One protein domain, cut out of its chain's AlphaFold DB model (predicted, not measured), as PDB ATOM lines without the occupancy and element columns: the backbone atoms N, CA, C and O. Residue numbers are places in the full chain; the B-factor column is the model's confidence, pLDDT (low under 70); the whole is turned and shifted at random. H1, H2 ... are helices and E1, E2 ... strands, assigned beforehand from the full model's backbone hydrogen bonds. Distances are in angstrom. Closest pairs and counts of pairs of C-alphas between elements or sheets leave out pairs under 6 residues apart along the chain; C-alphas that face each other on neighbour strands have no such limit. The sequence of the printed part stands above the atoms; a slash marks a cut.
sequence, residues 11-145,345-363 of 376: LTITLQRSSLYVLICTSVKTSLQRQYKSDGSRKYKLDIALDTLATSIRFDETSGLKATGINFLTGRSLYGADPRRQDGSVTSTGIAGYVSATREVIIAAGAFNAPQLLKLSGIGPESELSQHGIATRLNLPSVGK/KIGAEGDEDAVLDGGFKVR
ATOM      1  N   LEU A  11     166.721 184.222 274.752       33.34
ATOM      2  CA  LEU A  11     166.965 183.284 275.850       33.34
ATOM      3  C   LEU A  11     167.749 182.083 275.316       33.34
ATOM      4  O   LEU A  11     167.232 181.392 274.448       33.34
ATOM      5  N   THR A  12     168.954 181.803 275.820       33.91
ATOM      6  CA  THR A  12     169.746 180.631 275.396       33.91
ATOM      7  C   THR A  12     169.698 179.543 276.473       33.91
ATOM      8  O   THR A  12     170.068 179.786 277.612       33.91
ATOM      9  N   ILE A  13     169.264 178.325 276.148       37.22
ATOM     10  CA  ILE A  13     169.369 177.167 277.056       37.22
ATOM     11  C   ILE A  13     170.441 176.213 276.512       37.22
ATOM     12  O   ILE A  13     170.321 175.727 275.388       37.22
ATOM     13  N   THR A  14     171.484 175.923 277.297       29.17
ATOM     14  CA  THR A  14     172.585 175.018 276.914       29.17
ATOM     15  C   THR A  14     172.376 173.617 277.504       29.17
ATOM     16  O   THR A  14     172.448 173.437 278.720       29.17
ATOM     17  N   LEU A  15     172.204 172.580 276.667       34.84
ATOM     18  CA  LEU A  15     172.164 171.172 277.109       34.84
ATOM     19  C   LEU A  15     173.239 170.326 276.420       34.84
ATOM     20  O   LEU A  15     173.089 169.958 275.258       34.84
ATOM     21  N   GLN A  16     174.284 169.901 277.139       27.61
ATOM     22  CA  GLN A  16     175.239 168.934 276.580       27.61
ATOM     23  C   GLN A  16     175.328 167.633 277.377       27.61
ATOM     24  O   GLN A  16     176.116 167.490 278.302       27.61
ATOM     25  N   ARG A  17     174.490 166.673 276.990       30.28
ATOM     26  CA  ARG A  17     174.720 165.231 276.750       30.28
ATOM     27  C   ARG A  17     173.312 164.637 276.850       30.28
ATOM     28  O   ARG A  17     172.771 164.622 277.948       30.28
ATOM     29  N   SER A  18     172.729 164.304 275.691       28.38
ATOM     30  CA  SER A  18     171.277 164.272 275.387       28.38
ATOM     31  C   SER A  18     170.753 165.676 275.055       28.38
ATOM     32  O   SER A  18     170.486 166.485 275.935       28.38
ATOM     33  N   SER A  19     170.784 166.029 273.772       31.77
ATOM     34  CA  SER A  19     170.827 167.414 273.283       31.77
ATOM     35  C   SER A  19     169.442 168.007 273.000       31.77
ATOM     36  O   SER A  19     168.788 167.544 272.074       31.77
ATOM     37  N   LEU A  20     169.060 169.060 273.729       31.09
ATOM     38  CA  LEU A  20     167.955 169.974 273.395       31.09
ATOM     39  C   LEU A  20     168.365 171.400 273.810       31.09
ATOM     40  O   LEU A  20     168.276 171.762 274.974       31.09
ATOM     41  N   TYR A  21     168.907 172.204 272.904       36.12
ATOM     42  CA  TYR A  21     169.204 173.606 273.217       36.12
ATOM     43  C   TYR A  21     167.961 174.404 272.859       36.12
ATOM     44  O   TYR A  21     167.588 174.370 271.700       36.12
ATOM     45  N   VAL A  22     167.304 175.081 273.800       36.38
ATOM     46  CA  VAL A  22     166.086 175.847 273.492       36.38
ATOM     47  C   VAL A  22     166.431 177.329 273.464       36.38
ATOM     48  O   VAL A  22     166.759 177.915 274.496       36.38
ATOM     49  N   LEU A  23     166.388 177.923 272.271       41.03
ATOM     50  CA  LEU A  23     166.448 179.366 272.093       41.03
ATOM     51  C   LEU A  23     165.021 179.916 272.050       41.03
ATOM     52  O   LEU A  23     164.301 179.645 271.088       41.03
ATOM     53  N   ILE A  24     164.615 180.678 273.067       41.75
ATOM     54  CA  ILE A  24     163.328 181.387 273.047       41.75
ATOM     55  C   ILE A  24     163.589 182.798 272.530       41.75
ATOM     56  O   ILE A  24     164.308 183.565 273.176       41.75
ATOM     57  N   CYS A  25     163.059 183.123 271.347       35.34
ATOM     58  CA  CYS A  25     163.293 184.419 270.718       35.34
ATOM     59  C   CYS A  25     162.002 185.089 270.245       35.34
ATOM     60  O   CYS A  25     161.189 184.484 269.552       35.34
ATOM     61  N   THR A  26     161.823 186.361 270.599       35.00
ATOM     62  CA  THR A  26     160.620 187.139 270.265       35.00
ATOM     63  C   THR A  26     160.647 187.720 268.847       35.00
ATOM     64  O   THR A  26     159.587 188.016 268.305       35.00
ATOM     65  N   SER A  27     161.820 187.852 268.209       33.03
ATOM     66  CA  SER A  27     161.958 188.087 266.759       33.03
ATOM     67  C   SER A  27     163.421 187.964 266.298       33.03
ATOM     68  O   SER A  27     164.337 188.400 266.989       33.03
ATOM     69  N   VAL A  28     163.660 187.405 265.103       38.53
ATOM     70  CA  VAL A  28     164.988 187.382 264.457       38.53
ATOM     71  C   VAL A  28     164.827 187.714 262.979       38.53
ATOM     72  O   VAL A  28     164.082 187.032 262.281       38.53
ATOM     73  N   LYS A  29     165.551 188.721 262.471       38.38
ATOM     74  CA  LYS A  29     165.503 189.087 261.042       38.38
ATOM     75  C   LYS A  29     166.629 188.510 260.178       38.38
ATOM     76  O   LYS A  29     166.511 188.576 258.962       38.38
ATOM     77  N   THR A  30     167.692 187.919 260.739       38.12
ATOM     78  CA  THR A  30     168.872 187.567 259.910       38.12
ATOM     79  C   THR A  30     169.709 186.339 260.303       38.12
ATOM     80  O   THR A  30     170.629 186.012 259.557       38.12
ATOM     81  N   SER A  31     169.458 185.613 261.404       53.19
ATOM     82  CA  SER A  31     170.384 184.533 261.833       53.19
ATOM     83  C   SER A  31     169.857 183.096 261.747       53.19
ATOM     84  O   SER A  31     170.670 182.172 261.752       53.19
ATOM     85  N   LEU A  32     168.546 182.872 261.603       51.59
ATOM     86  CA  LEU A  32     167.978 181.515 261.647       51.59
ATOM     87  C   LEU A  32     168.323 180.670 260.415       51.59
ATOM     88  O   LEU A  32     168.599 179.484 260.558       51.59
ATOM     89  N   GLN A  33     168.414 181.270 259.223       50.69
ATOM     90  CA  GLN A  33     168.830 180.544 258.013       50.69
ATOM     91  C   GLN A  33     170.239 179.939 258.133       50.69
ATOM     92  O   GLN A  33     170.518 178.927 257.505       50.69
ATOM     93  N   ARG A  34     171.118 180.490 258.986       58.03
ATOM     94  CA  ARG A  34     172.471 179.945 259.217       58.03
ATOM     95  C   ARG A  34     172.499 178.717 260.139       58.03
ATOM     96  O   ARG A  34     173.561 178.113 260.303       58.03
ATOM     97  N   GLN A  35     171.363 178.365 260.749       64.38
ATOM     98  CA  GLN A  35     171.202 177.206 261.641       64.38
ATOM     99  C   GLN A  35     170.856 175.917 260.880       64.38
ATOM    100  O   GLN A  35     170.937 174.830 261.452       64.38
ATOM    101  N   TYR A  36     170.501 176.026 259.599       67.56
ATOM    102  CA  TYR A  36     170.175 174.904 258.726       67.56
ATOM    103  C   TYR A  36     171.196 174.821 257.591       67.56
ATOM    104  O   TYR A  36     171.754 175.830 257.157       67.56
ATOM    105  N   LYS A  37     171.498 173.605 257.143       75.38
ATOM    106  CA  LYS A  37     172.268 173.388 255.917       75.38
ATOM    107  C   LYS A  37     171.386 173.697 254.701       75.38
ATOM    108  O   LYS A  37     170.168 173.815 254.821       75.38
ATOM    109  N   SER A  38     171.996 173.793 253.522       78.62
ATOM    110  CA  SER A  38     171.278 173.996 252.255       78.62
ATOM    111  C   SER A  38     170.248 172.898 251.950       78.62
ATOM    112  O   SER A  38     169.304 173.150 251.216       78.62
ATOM    113  N   ASP A  39     170.411 171.704 252.529       81.44
ATOM    114  CA  ASP A  39     169.491 170.561 252.412       81.44
ATOM    115  C   ASP A  39     168.325 170.589 253.428       81.44
ATOM    116  O   ASP A  39     167.543 169.645 253.499       81.44
ATOM    117  N   GLY A  40     168.212 171.646 254.243       71.75
ATOM    118  CA  GLY A  40     167.171 171.785 255.266       71.75
ATOM    119  C   GLY A  40     167.434 171.012 256.564       71.75
ATOM    120  O   GLY A  40     166.675 171.153 257.523       71.75
ATOM    121  N   SER A  41     168.519 170.236 256.656       78.69
ATOM    122  CA  SER A  41     168.912 169.561 257.896       78.69
ATOM    123  C   SER A  41     169.512 170.540 258.910       78.69
ATOM    124  O   SER A  41     170.132 171.552 258.567       78.69
ATOM    125  N   ARG A  42     169.333 170.244 260.201       72.06
ATOM    126  CA  ARG A  42     169.862 171.078 261.288       72.06
ATOM    127  C   ARG A  42     171.395 171.053 261.281       72.06
ATOM    128  O   ARG A  42     172.009 169.986 261.295       72.06
ATOM    129  N   LYS A  43     172.030 172.228 261.315       74.56
ATOM    130  CA  LYS A  43     173.491 172.369 261.443       74.56
ATOM    131  C   LYS A  43     173.970 172.100 262.873       74.56
ATOM    132  O   LYS A  43     175.074 171.599 263.067       74.56
ATOM    133  N   TYR A  44     173.127 172.399 263.861       77.38
ATOM    134  CA  TYR A  44     173.392 172.207 265.286       77.38
ATOM    135  C   TYR A  44     172.221 171.492 265.960       77.38
ATOM    136  O   TYR A  44     171.099 171.490 265.458       77.38
ATOM    137  N   LYS A  45     172.465 170.906 267.134       81.19
ATOM    138  CA  LYS A  45     171.411 170.342 267.991       81.19
ATOM    139  C   LYS A  45     170.691 171.470 268.736       81.19
ATOM    140  O   LYS A  45     170.807 171.576 269.946       81.19
ATOM    141  N   LEU A  46     170.031 172.339 267.976       78.62
ATOM    142  CA  LEU A  46     169.359 173.543 268.444       78.62
ATOM    143  C   LEU A  46     167.874 173.479 268.095       78.62
ATOM    144  O   LEU A  46     167.507 173.242 266.945       78.62
ATOM    145  N   ASP A  47     167.054 173.730 269.099       79.94
ATOM    146  CA  ASP A  47     165.623 173.938 269.012       79.94
ATOM    147  C   ASP A  47     165.340 175.418 269.252       79.94
ATOM    148  O   ASP A  47     165.916 176.069 270.125       79.94
ATOM    149  N   ILE A  48     164.479 175.982 268.418       81.44
ATOM    150  CA  ILE A  48     164.186 177.410 268.434       81.44
ATOM    151  C   ILE A  48     162.684 177.547 268.566       81.44
ATOM    152  O   ILE A  48     161.941 177.109 267.689       81.44
ATOM    153  N   ALA A  49     162.260 178.145 269.671       83.06
ATOM    154  CA  ALA A  49     160.872 178.461 269.940       83.06
ATOM    155  C   ALA A  49     160.683 179.967 269.732       83.06
ATOM    156  O   ALA A  49     161.133 180.790 270.530       83.06
ATOM    157  N   LEU A  50     160.065 180.322 268.607       84.62
ATOM    158  CA  LEU A  50     159.608 181.686 268.347       84.62
ATOM    159  C   LEU A  50     158.207 181.878 268.924       84.62
ATOM    160  O   LEU A  50     157.558 180.900 269.299       84.62
ATOM    161  N   ASP A  51     157.754 183.130 269.010       87.38
ATOM    162  CA  ASP A  51     156.421 183.456 269.536       87.38
ATOM    163  C   ASP A  51     156.176 182.782 270.896       87.38
ATOM    164  O   ASP A  51     155.138 182.185 271.156       87.38
ATOM    165  N   THR A  52     157.203 182.789 271.742       91.25
ATOM    166  CA  THR A  52     157.205 182.114 273.035       91.25
ATOM    167  C   THR A  52     157.736 183.095 274.074       91.25
ATOM    168  O   THR A  52     158.833 183.630 273.932       91.25
ATOM    169  N   LEU A  53     156.940 183.383 275.098       94.25
ATOM    170  CA  LEU A  53     157.263 184.311 276.176       94.25
ATOM    171  C   LEU A  53     157.672 183.510 277.413       94.25
ATOM    172  O   LEU A  53     156.845 182.799 277.975       94.25
ATOM    173  N   ALA A  54     158.928 183.620 277.844       95.75
ATOM    174  CA  ALA A  54     159.362 183.063 279.123       95.75
ATOM    175  C   ALA A  54     158.676 183.809 280.278       95.75
ATOM    176  O   ALA A  54     158.682 185.038 280.299       95.75
ATOM    177  N   THR A  55     158.091 183.075 281.224       97.00
ATOM    178  CA  THR A  55     157.266 183.653 282.296       97.00
ATOM    179  C   THR A  55     157.884 183.521 283.679       97.00
ATOM    180  O   THR A  55     157.748 184.428 284.493       97.00
ATOM    181  N   SER A  56     158.579 182.416 283.952       97.06
ATOM    182  CA  SER A  56     159.322 182.215 285.197       97.06
ATOM    183  C   SER A  56     160.366 181.108 285.064       97.06
ATOM    184  O   SER A  56     160.287 180.237 284.195       97.06
ATOM    185  N   ILE A  57     161.358 181.140 285.946       96.88
ATOM    186  CA  ILE A  57     162.387 180.120 286.112       96.88
ATOM    187  C   ILE A  57     161.883 179.091 287.115       96.88
ATOM    188  O   ILE A  57     161.328 179.421 288.162       96.88
ATOM    189  N   ARG A  58     162.090 177.820 286.787       95.12
ATOM    190  CA  ARG A  58     161.795 176.700 287.680       95.12
ATOM    191  C   ARG A  58     163.034 176.402 288.510       95.12
ATOM    192  O   ARG A  58     164.126 176.325 287.945       95.12
ATOM    193  N   PHE A  59     162.860 176.194 289.812       94.75
ATOM    194  CA  PHE A  59     163.946 175.827 290.718       94.75
ATOM    195  C   PHE A  59     163.689 174.489 291.407       94.75
ATOM    196  O   PHE A  59     162.549 174.125 291.687       94.75
ATOM    197  N   ASP A  60     164.775 173.772 291.653       94.25
ATOM    198  CA  ASP A  60     164.900 172.746 292.683       94.25
ATOM    199  C   ASP A  60     165.525 173.427 293.904       94.25
ATOM    200  O   ASP A  60     166.520 174.134 293.752       94.25
ATOM    201  N   GLU A  61     164.904 173.268 295.070       92.50
ATOM    202  CA  GLU A  61     165.308 173.903 296.332       92.50
ATOM    203  C   GLU A  61     165.747 172.881 297.390       92.50
ATOM    204  O   GLU A  61     166.146 173.265 298.487       92.50
ATOM    205  N   THR A  62     165.738 171.578 297.076       89.88
ATOM    206  CA  THR A  62     166.027 170.513 298.051       89.88
ATOM    207  C   THR A  62     167.444 170.602 298.619       89.88
ATOM    208  O   THR A  62     167.663 170.281 299.785       89.88
ATOM    209  N   SER A  63     168.415 171.052 297.818       82.19
ATOM    210  CA  SER A  63     169.811 171.227 298.241       82.19
ATOM    211  C   SER A  63     170.333 172.648 298.007       82.19
ATOM    212  O   SER A  63     171.540 172.832 297.848       82.19
ATOM    213  N   GLY A  64     169.433 173.637 297.960       87.94
ATOM    214  CA  GLY A  64     169.700 175.037 297.615       87.94
ATOM    215  C   GLY A  64     169.084 175.449 296.277       87.94
ATOM    216  O   GLY A  64     168.590 174.609 295.538       87.94
ATOM    217  N   LEU A  65     169.102 176.749 295.965       93.56
ATOM    218  CA  LEU A  65     168.310 177.331 294.874       93.56
ATOM    219  C   LEU A  65     168.932 177.083 293.488       93.56
ATOM    220  O   LEU A  65     169.771 177.854 293.015       93.56
ATOM    221  N   LYS A  66     168.523 176.002 292.822       93.00
ATOM    222  CA  LYS A  66     169.088 175.548 291.545       93.00
ATOM    223  C   LYS A  66     168.076 175.648 290.410       93.00
ATOM    224  O   LYS A  66     167.033 175.006 290.455       93.00
ATOM    225  N   ALA A  67     168.409 176.376 289.345       93.25
ATOM    226  CA  ALA A  67     167.544 176.470 288.168       93.25
ATOM    227  C   ALA A  67     167.443 175.119 287.426       93.25
ATOM    228  O   ALA A  67     168.454 174.482 287.120       93.25
ATOM    229  N   THR A  68     166.220 174.691 287.115       94.62
ATOM    230  CA  THR A  68     165.897 173.402 286.472       94.62
ATOM    231  C   THR A  68     165.089 173.540 285.191       94.62
ATOM    232  O   THR A  68     164.769 172.530 284.565       94.62
ATOM    233  N   GLY A  69     164.754 174.756 284.765       93.69
ATOM    234  CA  GLY A  69     163.973 174.975 283.555       93.69
ATOM    235  C   GLY A  69     163.282 176.329 283.520       93.69
ATOM    236  O   GLY A  69     163.538 177.189 284.359       93.69
ATOM    237  N   ILE A  70     162.388 176.494 282.550       96.00
ATOM    238  CA  ILE A  70     161.627 177.723 282.308       96.00
ATOM    239  C   ILE A  70     160.165 177.355 282.042       96.00
ATOM    240  O   ILE A  70     159.895 176.411 281.294       96.00
ATOM    241  N   ASN A  71     159.239 178.104 282.636       97.31
ATOM    242  CA  ASN A  71     157.840 178.160 282.220       97.31
ATOM    243  C   ASN A  71     157.686 179.200 281.107       97.31
ATOM    244  O   ASN A  71     158.372 180.226 281.110       97.31
ATOM    245  N   PHE A  72     156.789 178.955 280.158       96.19
ATOM    246  CA  PHE A  72     156.549 179.868 279.047       96.19
ATOM    247  C   PHE A  72     155.088 179.879 278.596       96.19
ATOM    248  O   PHE A  72     154.310 178.979 278.915       96.19
ATOM    249  N   LEU A  73     154.739 180.891 277.804       95.38
ATOM    250  CA  LEU A  73     153.495 180.984 277.044       95.38
ATOM    251  C   LEU A  73     153.822 181.002 275.551       95.38
ATOM    252  O   LEU A  73     154.652 181.796 275.121       95.38
ATOM    253  N   THR A  74     153.169 180.158 274.754       94.31
ATOM    254  CA  THR A  74     153.290 180.179 273.287       94.31
ATOM    255  C   THR A  74     152.150 180.982 272.677       94.31
ATOM    256  O   THR A  74     150.983 180.746 272.990       94.31
ATOM    257  N   GLY A  75     152.475 181.924 271.802       89.31
ATOM    258  CA  GLY A  75     151.540 182.800 271.118       89.31
ATOM    259  C   GLY A  75     152.240 184.026 270.532       89.31
ATOM    260  O   GLY A  75     153.261 184.503 271.030       89.31
ATOM    261  N   ARG A  76     151.669 184.566 269.456       90.00
ATOM    262  CA  ARG A  76     152.159 185.803 268.840       90.00
ATOM    263  C   ARG A  76     151.753 186.990 269.705       90.00
ATOM    264  O   ARG A  76     150.636 187.012 270.209       90.00
ATOM    265  N   SER A  77     152.627 187.988 269.824       90.00
ATOM    266  CA  SER A  77     152.288 189.285 270.441       90.00
ATOM    267  C   SER A  77     151.754 189.202 271.869       90.00
ATOM    268  O   SER A  77     150.894 189.980 272.264       90.00
ATOM    269  N   LEU A  78     152.261 188.246 272.651       91.50
ATOM    270  CA  LEU A  78     151.809 188.050 274.027       91.50
ATOM    271  C   LEU A  78     152.294 189.135 274.983       91.50
ATOM    272  O   LEU A  78     151.648 189.368 275.999       91.50
ATOM    273  N   TYR A  79     153.437 189.758 274.699       93.19
ATOM    274  CA  TYR A  79     154.008 190.752 275.595       93.19
ATOM    275  C   TYR A  79     153.298 192.095 275.446       93.19
ATOM    276  O   TYR A  79     153.047 192.548 274.330       93.19
ATOM    277  N   GLY A  80     153.018 192.746 276.573       90.81
ATOM    278  CA  GLY A  80     152.253 193.984 276.646       90.81
ATOM    279  C   GLY A  80     152.834 195.101 275.793       90.81
ATOM    280  O   GLY A  80     152.068 195.875 275.246       90.81
ATOM    281  N   ALA A  81     154.152 195.156 275.590       90.12
ATOM    282  CA  ALA A  81     154.770 196.185 274.751       90.12
ATOM    283  C   ALA A  81     154.518 196.014 273.239       90.12
ATOM    284  O   ALA A  81     154.882 196.894 272.460       90.12
ATOM    285  N   ASP A  82     153.941 194.896 272.781       90.12
ATOM    286  CA  ASP A  82     153.602 194.735 271.366       90.12
ATOM    287  C   ASP A  82     152.446 195.683 270.994       90.12
ATOM    288  O   ASP A  82     151.380 195.603 271.607       90.12
ATOM    289  N   PRO A  83     152.586 196.539 269.962       86.38
ATOM    290  CA  PRO A  83     151.508 197.432 269.538       86.38
ATOM    291  C   PRO A  83     150.197 196.703 269.225       86.38
ATOM    292  O   PRO A  83     149.133 197.245 269.483       86.38
ATOM    293  N   ARG A  84     150.271 195.454 268.740       89.06
ATOM    294  CA  ARG A  84     149.094 194.616 268.452       89.06
ATOM    295  C   ARG A  84     148.366 194.150 269.715       89.06
ATOM    296  O   ARG A  84     147.200 193.774 269.683       89.06
ATOM    297  N   ARG A  85     149.075 194.101 270.843       88.06
ATOM    298  CA  ARG A  85     148.479 193.840 272.153       88.06
ATOM    299  C   ARG A  85     147.841 195.114 272.698       88.06
ATOM    300  O   ARG A  85     146.729 195.055 273.207       88.06
ATOM    301  N   GLN A  86     148.530 196.247 272.548       87.75
ATOM    302  CA  GLN A  86     148.071 197.568 272.993       87.75
ATOM    303  C   GLN A  86     146.817 198.050 272.246       87.75
ATOM    304  O   GLN A  86     145.924 198.612 272.868       87.75
ATOM    305  N   ASP A  87     146.721 197.805 270.936       91.44
ATOM    306  CA  ASP A  87     145.559 198.182 270.117       91.44
ATOM    307  C   ASP A  87     144.391 197.176 270.185       91.44
ATOM    308  O   ASP A  87     143.357 197.376 269.550       91.44
ATOM    309  N   GLY A  88     144.546 196.090 270.952       90.88
ATOM    310  CA  GLY A  88     143.530 195.051 271.126       90.88
ATOM    311  C   GLY A  88     143.397 194.062 269.962       90.88
ATOM    312  O   GLY A  88     142.566 193.158 270.042       90.88
ATOM    313  N   SER A  89     144.212 194.162 268.904       91.25
ATOM    314  CA  SER A  89     144.159 193.234 267.762       91.25
ATOM    315  C   SER A  89     144.576 191.801 268.113       91.25
ATOM    316  O   SER A  89     144.184 190.856 267.425       91.25
ATOM    317  N   VAL A  90     145.338 191.608 269.195       87.44
ATOM    318  CA  VAL A  90     145.689 190.289 269.737       87.44
ATOM    319  C   VAL A  90     145.227 190.150 271.186       87.44
ATOM    320  O   VAL A  90     145.841 190.677 272.113       87.44
ATOM    321  N   THR A  91     144.192 189.335 271.399       89.69
ATOM    322  CA  THR A  91     143.590 189.077 272.722       89.69
ATOM    323  C   THR A  91     144.025 187.758 273.364       89.69
ATOM    324  O   THR A  91     143.837 187.572 274.564       89.69
ATOM    325  N   SER A  92     144.671 186.855 272.614       91.06
ATOM    326  CA  SER A  92     145.142 185.561 273.135       91.06
ATOM    327  C   SER A  92     146.035 185.727 274.372       91.06
ATOM    328  O   SER A  92     146.911 186.589 274.406       91.06
ATOM    329  N   THR A  93     145.831 184.898 275.392       91.75
ATOM    330  CA  THR A  93     146.677 184.827 276.597       91.75
ATOM    331  C   THR A  93     147.835 183.836 276.446       91.75
ATOM    332  O   THR A  93     148.672 183.710 277.334       91.75
ATOM    333  N   GLY A  94     147.925 183.169 275.292       94.88
ATOM    334  CA  GLY A  94     148.938 182.164 275.006       94.88
ATOM    335  C   GLY A  94     148.640 180.799 275.628       94.88
ATOM    336  O   GLY A  94     147.754 180.634 276.463       94.88
ATOM    337  N   ILE A  95     149.390 179.795 275.179       97.50
ATOM    338  CA  ILE A  95     149.295 178.412 275.655       97.50
ATOM    339  C   ILE A  95     150.463 178.149 276.599       97.50
ATOM    340  O   ILE A  95     151.623 178.274 276.199       97.50
ATOM    341  N   ALA A  96     150.158 177.788 277.845       97.62
ATOM    342  CA  ALA A  96     151.169 177.489 278.849       97.62
ATOM    343  C   ALA A  96     151.962 176.221 278.510       97.62
ATOM    344  O   ALA A  96     151.410 175.212 278.074       97.62
ATOM    345  N   GLY A  97     153.265 176.276 278.760       95.50
ATOM    346  CA  GLY A  97     154.178 175.153 278.623       95.50
ATOM    347  C   GLY A  97     155.404 175.322 279.511       95.50
ATOM    348  O   GLY A  97     155.583 176.339 280.184       95.50
ATOM    349  N   TYR A  98     156.260 174.305 279.526       95.62
ATOM    350  CA  TYR A  98     157.528 174.357 280.243       95.62
ATOM    351  C   TYR A  98     158.607 173.556 279.520       95.62
ATOM    352  O   TYR A  98     158.323 172.613 278.781       95.62
ATOM    353  N   VAL A  99     159.863 173.925 279.761       92.19
ATOM    354  CA  VAL A  99     161.036 173.125 279.393       92.19
ATOM    355  C   VAL A  99     161.882 172.857 280.629       92.19
ATOM    356  O   VAL A  99     161.946 173.683 281.544       92.19
ATOM    357  N   SER A 100     162.542 171.703 280.662       91.69
ATOM    358  CA  SER A 100     163.503 171.353 281.710       91.69
ATOM    359  C   SER A 100     164.932 171.524 281.203       91.69
ATOM    360  O   SER A 100     165.241 171.202 280.056       91.69
ATOM    361  N   ALA A 101     165.815 171.990 282.080       86.75
ATOM    362  CA  ALA A 101     167.234 172.149 281.835       86.75
ATOM    363  C   ALA A 101     168.049 171.216 282.741       86.75
ATOM    364  O   ALA A 101     167.904 171.224 283.961       86.75
ATOM    365  N   THR A 102     168.945 170.417 282.157       84.81
ATOM    366  CA  THR A 102     169.792 169.478 282.921       84.81
ATOM    367  C   THR A 102     171.110 170.092 283.392       84.81
ATOM    368  O   THR A 102     171.828 169.480 284.190       84.81
ATOM    369  N   ARG A 103     171.463 171.280 282.883       83.50
ATOM    370  CA  ARG A 103     172.760 171.927 283.122       83.50
ATOM    371  C   ARG A 103     172.622 173.359 283.599       83.50
ATOM    372  O   ARG A 103     173.026 173.647 284.720       83.50
ATOM    373  N   GLU A 104     172.089 174.221 282.744       86.38
ATOM    374  CA  GLU A 104     172.012 175.653 283.003       86.38
ATOM    375  C   GLU A 104     170.810 176.288 282.310       86.38
ATOM    376  O   GLU A 104     170.299 175.784 281.308       86.38
ATOM    377  N   VAL A 105     170.393 177.418 282.868       89.75
ATOM    378  CA  VAL A 105     169.415 178.341 282.305       89.75
ATOM    379  C   VAL A 105     170.142 179.673 282.150       89.75
ATOM    380  O   VAL A 105     170.643 180.196 283.143       89.75
ATOM    381  N   ILE A 106     170.232 180.209 280.929       91.00
ATOM    382  CA  ILE A 106     170.869 181.508 280.670       91.00
ATOM    383  C   ILE A 106     169.785 182.522 280.330       91.00
ATOM    384  O   ILE A 106     168.992 182.323 279.409       91.00
ATOM    385  N   ILE A 107     169.777 183.634 281.061       90.25
ATOM    386  CA  ILE A 107     168.853 184.743 280.843       90.25
ATOM    387  C   ILE A 107     169.551 185.791 279.981       90.25
ATOM    388  O   ILE A 107     170.505 186.425 280.418       90.25
ATOM    389  N   ALA A 108     169.051 186.000 278.767       91.25
ATOM    390  CA  ALA A 108     169.489 187.080 277.883       91.25
ATOM    391  C   ALA A 108     168.264 187.837 277.334       91.25
ATOM    392  O   ALA A 108     168.030 187.981 276.135       91.25
ATOM    393  N   ALA A 109     167.451 188.320 278.278       87.88
ATOM    394  CA  ALA A 109     166.213 189.049 278.022       87.88
ATOM    395  C   ALA A 109     166.374 190.584 278.045       87.88
ATOM    396  O   ALA A 109     165.396 191.311 278.153       87.88
ATOM    397  N   GLY A 110     167.604 191.088 277.919       89.81
ATOM    398  CA  GLY A 110     167.884 192.527 277.890       89.81
ATOM    399  C   GLY A 110     167.650 193.237 279.228       89.81
ATOM    400  O   GLY A 110     167.308 192.614 280.233       89.81
ATOM    401  N   ALA A 111     167.846 194.558 279.241       93.50
ATOM    402  CA  ALA A 111     167.848 195.359 280.468       93.50
ATOM    403  C   ALA A 111     166.480 195.442 281.166       93.50
ATOM    404  O   ALA A 111     166.426 195.615 282.379       93.50
ATOM    405  N   PHE A 112     165.373 195.285 280.443       95.44
ATOM    406  CA  PHE A 112     164.036 195.397 281.037       95.44
ATOM    407  C   PHE A 112     163.466 194.039 281.444       95.44
ATOM    408  O   PHE A 112     163.014 193.860 282.574       95.44
ATOM    409  N   ASN A 113     163.529 193.041 280.557       95.50
ATOM    410  CA  ASN A 113     162.860 191.765 280.805       95.50
ATOM    411  C   ASN A 113     163.711 190.778 281.616       95.50
ATOM    412  O   ASN A 113     163.144 189.887 282.242       95.50
ATOM    413  N   ALA A 114     165.043 190.910 281.657       96.31
ATOM    414  CA  ALA A 114     165.871 190.065 282.524       96.31
ATOM    415  C   ALA A 114     165.569 190.265 284.024       96.31
ATOM    416  O   ALA A 114     165.278 189.264 284.687       96.31
ATOM    417  N   PRO A 115     165.565 191.499 284.580       97.81
ATOM    418  CA  PRO A 115     165.175 191.697 285.974       97.81
ATOM    419  C   PRO A 115     163.697 191.368 286.208       97.81
ATOM    420  O   PRO A 115     163.375 190.802 287.247       97.81
ATOM    421  N   GLN A 116     162.805 191.629 285.241       98.19
ATOM    422  CA  GLN A 116     161.401 191.217 285.335       98.19
ATOM    423  C   GLN A 116     161.278 189.695 285.505       98.19
ATOM    424  O   GLN A 116     160.600 189.234 286.418       98.19
ATOM    425  N   LEU A 117     161.964 188.908 284.668       98.19
ATOM    426  CA  LEU A 117     161.930 187.448 284.738       98.19
ATOM    427  C   LEU A 117     162.502 186.929 286.062       98.19
ATOM    428  O   LEU A 117     161.921 186.019 286.648       98.19
ATOM    429  N   LEU A 118     163.605 187.503 286.557       98.50
ATOM    430  CA  LEU A 118     164.158 187.152 287.870       98.50
ATOM    431  C   LEU A 118     163.131 187.393 288.985       98.50
ATOM    432  O   LEU A 118     162.843 186.473 289.753       98.50
ATOM    433  N   LYS A 119     162.507 188.577 289.005       98.75
ATOM    434  CA  LYS A 119     161.511 188.956 290.015       98.75
ATOM    435  C   LYS A 119     160.269 188.068 289.965       98.75
ATOM    436  O   LYS A 119     159.885 187.511 290.986       98.75
ATOM    437  N   LEU A 120     159.708 187.826 288.777       98.69
ATOM    438  CA  LEU A 120     158.587 186.891 288.579       98.69
ATOM    439  C   LEU A 120     158.923 185.446 288.983       98.69
ATOM    440  O   LEU A 120     158.029 184.639 289.229       98.69
ATOM    441  N   SER A 121     160.211 185.115 289.069       98.50
ATOM    442  CA  SER A 121     160.696 183.814 289.533       98.50
ATOM    443  C   SER A 121     161.002 183.776 291.034       98.50
ATOM    444  O   SER A 121     161.516 182.768 291.515       98.50
ATOM    445  N   GLY A 122     160.708 184.849 291.775       98.44
ATOM    446  CA  GLY A 122     160.974 184.959 293.209       98.44
ATOM    447  C   GLY A 122     162.405 185.381 293.564       98.44
ATOM    448  O   GLY A 122     162.815 185.187 294.707       98.44
ATOM    449  N   ILE A 123     163.177 185.922 292.613       98.44
ATOM    450  CA  ILE A 123     164.531 186.452 292.839       98.44
ATOM    451  C   ILE A 123     164.515 187.972 292.666       98.44
ATOM    452  O   ILE A 123     164.439 188.478 291.547       98.44
ATOM    453  N   GLY A 124     164.617 188.714 293.764       98.12
ATOM    454  CA  GLY A 124     164.565 190.174 293.731       98.12
ATOM    455  C   GLY A 124     164.289 190.796 295.098       98.12
ATOM    456  O   GLY A 124     164.421 190.101 296.104       98.12
ATOM    457  N   PRO A 125     163.922 192.087 295.158       98.25
ATOM    458  CA  PRO A 125     163.628 192.764 296.418       98.25
ATOM    459  C   PRO A 125     162.375 192.178 297.077       98.25
ATOM    460  O   PRO A 125     161.280 192.286 296.532       98.25
ATOM    461  N   GLU A 126     162.510 191.592 298.267       98.44
ATOM    462  CA  GLU A 126     161.399 190.944 298.986       98.44
ATOM    463  C   GLU A 126     160.169 191.853 299.177       98.44
ATOM    464  O   GLU A 126     159.025 191.414 299.030       98.44
ATOM    465  N   SER A 127     160.393 193.141 299.448       98.31
ATOM    466  CA  SER A 127     159.319 194.128 299.602       98.31
ATOM    467  C   SER A 127     158.528 194.359 298.312       98.31
ATOM    468  O   SER A 127     157.322 194.562 298.371       98.31
ATOM    469  N   GLU A 128     159.174 194.300 297.148       98.50
ATOM    470  CA  GLU A 128     158.513 194.416 295.844       98.50
ATOM    471  C   GLU A 128     157.791 193.112 295.479       98.50
ATOM    472  O   GLU A 128     156.654 193.133 295.014       98.50
ATOM    473  N   LEU A 129     158.422 191.959 295.724       98.81
ATOM    474  CA  LEU A 129     157.827 190.652 295.429       98.81
ATOM    475  C   LEU A 129     156.536 190.420 296.226       98.81
ATOM    476  O   LEU A 129     155.517 190.017 295.659       98.81
ATOM    477  N   SER A 130     156.554 190.744 297.520       98.38
ATOM    478  CA  SER A 130     155.391 190.613 298.407       98.38
ATOM    479  C   SER A 130     154.217 191.511 298.001       98.38
ATOM    480  O   SER A 130     153.074 191.058 298.067       98.38
ATOM    481  N   GLN A 131     154.467 192.724 297.489       98.38
ATOM    482  CA  GLN A 131     153.419 193.616 296.957       98.38
ATOM    483  C   GLN A 131     152.631 192.994 295.798       98.38
ATOM    484  O   GLN A 131     151.463 193.325 295.595       98.38
ATOM    485  N   HIS A 132     153.245 192.077 295.052       98.44
ATOM    486  CA  HIS A 132     152.614 191.388 293.928       98.44
ATOM    487  C   HIS A 132     152.222 189.939 294.246       98.44
ATOM    488  O   HIS A 132     151.865 189.192 293.336       98.44
ATOM    489  N   GLY A 133     152.277 189.525 295.517       98.31
ATOM    490  CA  GLY A 133     151.937 188.162 295.932       98.31
ATOM    491  C   GLY A 133     152.913 187.095 295.423       98.31
ATOM    492  O   GLY A 133     152.541 185.930 295.295       98.31
ATOM    493  N   ILE A 134     154.155 187.476 295.107       98.62
ATOM    494  CA  ILE A 134     155.201 186.562 294.645       98.62
ATOM    495  C   ILE A 134     156.004 186.088 295.858       98.62
ATOM    496  O   ILE A 134     156.533 186.893 296.620       98.62
ATOM    497  N   ALA A 135     156.127 184.770 296.022       97.88
ATOM    498  CA  ALA A 135     156.961 184.195 297.071       97.88
ATOM    499  C   ALA A 135     158.449 184.492 296.812       97.88
ATOM    500  O   ALA A 135     158.992 184.142 295.759       97.88
ATOM    501  N   THR A 136     159.113 185.103 297.793       98.38
ATOM    502  CA  THR A 136     160.555 185.354 297.754       98.38
ATOM    503  C   THR A 136     161.314 184.042 297.940       98.38
ATOM    504  O   THR A 136     161.280 183.445 299.012       98.38
ATOM    505  N   ARG A 137     162.022 183.599 296.898       97.75
ATOM    506  CA  ARG A 137     162.966 182.466 296.952       97.75
ATOM    507  C   ARG A 137     164.372 182.929 297.310       97.75
ATOM    508  O   ARG A 137     165.119 182.220 297.974       97.75
ATOM    509  N   LEU A 138     164.733 184.120 296.838       97.19
ATOM    510  CA  LEU A 138     165.996 184.771 297.137       97.19
ATOM    511  C   LEU A 138     165.787 186.281 297.181       97.19
ATOM    512  O   LEU A 138     165.479 186.899 296.158       97.19
ATOM    513  N   ASN A 139     165.992 186.868 298.358       97.62
ATOM    514  CA  ASN A 139     166.008 188.314 298.500       97.62
ATOM    515  C   ASN A 139     167.309 188.858 297.894       97.62
ATOM    516  O   ASN A 139     168.391 188.664 298.445       97.62
ATOM    517  N   LEU A 140     167.196 189.509 296.740       97.12
ATOM    518  CA  LEU A 140     168.305 190.145 296.032       97.12
ATOM    519  C   LEU A 140     167.883 191.577 295.656       97.12
ATOM    520  O   LEU A 140     167.433 191.808 294.528       97.12
ATOM    521  N   PRO A 141     167.977 192.542 296.599       96.94
ATOM    522  CA  PRO A 141     167.406 193.888 296.459       96.94
ATOM    523  C   PRO A 141     167.919 194.700 295.265       96.94
ATOM    524  O   PRO A 141     167.315 195.706 294.895       96.94
ATOM    525  N   SER A 142     169.039 194.291 294.676       96.69
ATOM    526  CA  SER A 142     169.705 194.987 293.574       96.69
ATOM    527  C   SER A 142     169.150 194.605 292.196       96.69
ATOM    528  O   SER A 142     169.425 195.288 291.211       96.69
ATOM    529  N   VAL A 143     168.329 193.549 292.099       98.31
ATOM    530  CA  VAL A 143     167.688 193.151 290.834       98.31
ATOM    531  C   VAL A 143     166.772 194.265 290.333       98.31
ATOM    532  O   VAL A 143     165.810 194.651 290.995       98.31
ATOM    533  N   GLY A 144     167.038 194.744 289.118       97.62
ATOM    534  CA  GLY A 144     166.278 195.820 288.490       97.62
ATOM    535  C   GLY A 144     166.714 197.224 288.903       97.62
ATOM    536  O   GLY A 144     166.135 198.172 288.392       97.62
ATOM    537  N   LYS A 145     167.711 197.389 289.779       96.50
ATOM    538  CA  LYS A 145     168.336 198.694 290.064       96.50
ATOM    539  C   LYS A 145     169.477 198.979 289.093       96.50
ATOM    540  O   LYS A 145     169.868 198.095 288.338       96.50
ATOM    541  N   LYS A 345     173.566 194.165 287.624       95.25
ATOM    542  CA  LYS A 345     174.968 194.586 287.790       95.25
ATOM    543  C   LYS A 345     175.884 193.390 288.074       95.25
ATOM    544  O   LYS A 345     175.611 192.590 288.970       95.25
ATOM    545  N   ILE A 346     176.986 193.297 287.332       95.62
ATOM    546  CA  ILE A 346     178.116 192.419 287.657       95.62
ATOM    547  C   ILE A 346     178.999 193.162 288.651       95.62
ATOM    548  O   ILE A 346     179.324 194.324 288.418       95.62
ATOM    549  N   GLY A 347     179.413 192.494 289.723       93.88
ATOM    550  CA  GLY A 347     180.329 193.088 290.695       93.88
ATOM    551  C   GLY A 347     181.375 192.117 291.211       93.88
ATOM    552  O   GLY A 347     181.263 190.896 291.044       93.88
ATOM    553  N   ALA A 348     182.392 192.685 291.854       94.25
ATOM    554  CA  ALA A 348     183.457 191.955 292.532       94.25
ATOM    555  C   ALA A 348     182.943 191.256 293.801       94.25
ATOM    556  O   ALA A 348     181.868 191.576 294.311       94.25
ATOM    557  N   GLU A 349     183.696 190.288 294.317       89.31
ATOM    558  CA  GLU A 349     183.382 189.661 295.605       89.31
ATOM    559  C   GLU A 349     183.227 190.732 296.702       89.31
ATOM    560  O   GLU A 349     184.019 191.668 296.767       89.31
ATOM    561  N   GLY A 350     182.163 190.635 297.504       89.56
ATOM    562  CA  GLY A 350     181.810 191.649 298.507       89.56
ATOM    563  C   GLY A 350     180.983 192.843 298.006       89.56
ATOM    564  O   GLY A 350     180.486 193.589 298.836       89.56
ATOM    565  N   ASP A 351     180.770 193.023 296.693       93.50
ATOM    566  CA  ASP A 351     179.848 194.057 296.176       93.50
ATOM    567  C   ASP A 351     178.395 193.686 296.522       93.50
ATOM    568  O   ASP A 351     177.830 192.767 295.918       93.50
ATOM    569  N   GLU A 352     177.810 194.360 297.512       90.75
ATOM    570  CA  GLU A 352     176.438 194.125 297.985       90.75
ATOM    571  C   GLU A 352     175.380 194.535 296.945       90.75
ATOM    572  O   GLU A 352     174.284 193.971 296.907       90.75
ATOM    573  N   ASP A 353     175.729 195.438 296.023       91.19
ATOM    574  CA  ASP A 353     174.839 195.918 294.963       91.19
ATOM    575  C   ASP A 353     174.890 195.055 293.694       91.19
ATOM    576  O   ASP A 353     174.171 195.296 292.719       91.19
ATOM    577  N   ALA A 354     175.730 194.024 293.675       95.00
ATOM    578  CA  ALA A 354     175.859 193.137 292.534       95.00
ATOM    579  C   ALA A 354     174.751 192.079 292.494       95.00
ATOM    580  O   ALA A 354     174.478 191.366 293.457       95.00
ATOM    581  N   VAL A 355     174.169 191.904 291.312       96.81
ATOM    582  CA  VAL A 355     173.243 190.805 291.007       96.81
ATOM    583  C   VAL A 355     174.012 189.588 290.502       96.81
ATOM    584  O   VAL A 355     173.649 188.446 290.794       96.81
ATOM    585  N   LEU A 356     175.084 189.830 289.746       96.62
ATOM    586  CA  LEU A 356     175.893 188.807 289.100       96.62
ATOM    587  C   LEU A 356     177.313 188.753 289.684       96.62
ATOM    588  O   LEU A 356     177.877 189.764 290.111       96.62
ATOM    589  N   ASP A 357     177.906 187.561 289.697       94.44
ATOM    590  CA  ASP A 357     179.344 187.380 289.916       94.44
ATOM    591  C   ASP A 357     180.155 187.580 288.615       94.44
ATOM    592  O   ASP A 357     179.597 187.728 287.524       94.44
ATOM    593  N   GLY A 358     181.489 187.554 288.710       92.25
ATOM    594  CA  GLY A 358     182.384 187.674 287.546       92.25
ATOM    595  C   GLY A 358     182.273 186.530 286.524       92.25
ATOM    596  O   GLY A 358     182.850 186.608 285.443       92.25
ATOM    597  N   GLY A 359     181.533 185.465 286.845       90.94
ATOM    598  CA  GLY A 359     181.181 184.370 285.944       90.94
ATOM    599  C   GLY A 359     179.778 184.500 285.343       90.94
ATOM    600  O   GLY A 359     179.293 183.517 284.781       90.94
ATOM    601  N   PHE A 360     179.137 185.670 285.462       93.00
ATOM    602  CA  PHE A 360     177.772 185.966 285.010       93.00
ATOM    603  C   PHE A 360     176.681 185.141 285.710       93.00
ATOM    604  O   PHE A 360     175.582 184.978 285.177       93.00
ATOM    605  N   LYS A 361     176.955 184.602 286.902       93.38
ATOM    606  CA  LYS A 361     175.967 183.832 287.666       93.38
ATOM    607  C   LYS A 361     175.201 184.739 288.603       93.38
ATOM    608  O   LYS A 361     175.795 185.589 289.260       93.38
ATOM    609  N   VAL A 362     173.898 184.493 288.724       95.69
ATOM    610  CA  VAL A 362     173.062 185.150 289.733       95.69
ATOM    611  C   VAL A 362     173.559 184.749 291.118       95.69
ATOM    612  O   VAL A 362     173.602 183.560 291.451       95.69
ATOM    613  N   ARG A 363     173.954 185.737 291.920       94.88
ATOM    614  CA  ARG A 363     174.446 185.513 293.283       94.88
ATOM    615  C   ARG A 363     173.378 184.837 294.133       94.88
ATOM    616  O   ARG A 363     172.194 185.014 293.885       94.88
TER     617      ARG A 363
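AT A GLANCE: This is residues 11 to 145 and 345 to 363 of the 376 residues of an uncharacterized protein of Pseudocercospora fijiensis (strain CIRAD86) (UniProt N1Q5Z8). Little regular structure is found here: loops join a twisted antiparallel sheet, E3 E4 E5, grazed by H3, with the parallel pair E1 and E2 at one end. The 154 printed residues, under half in named elements, are of mixed class, running E1 H1 E2 E3 E4 H2 E5 H3 H4. The whole is compact, radius of gyration of the C-alphas 17.1 A, spanning 52 by 43 by 28 A.

HOW THE PARTS SIT: Begin at E1, residues 21 to 25, parallel neighbour of E2, residues 46 to 50, with N 47 2.7 A from O 21. E3, residues 52 to 60, forms a hairpin with E4, residues 66 to 74; N 53 is 2.8 A from O 73. H3, residues 110 to 120, only grazes their sheet; 6 of its 7 O i to N i+4 pairs are within hydrogen-bond range.

IN THESE COORDINATES: Find C-alpha 21 at (169.204, 173.606, 273.217), where E1 begins. H4, residues 126 to 131, ends at C-alpha 131, (153.419, 193.616, 296.957).

THE WHOLE: Across the cut, C-alphas 145 and 345 are 8.1 A apart. Residues 11 to 36 have pLDDT under 70.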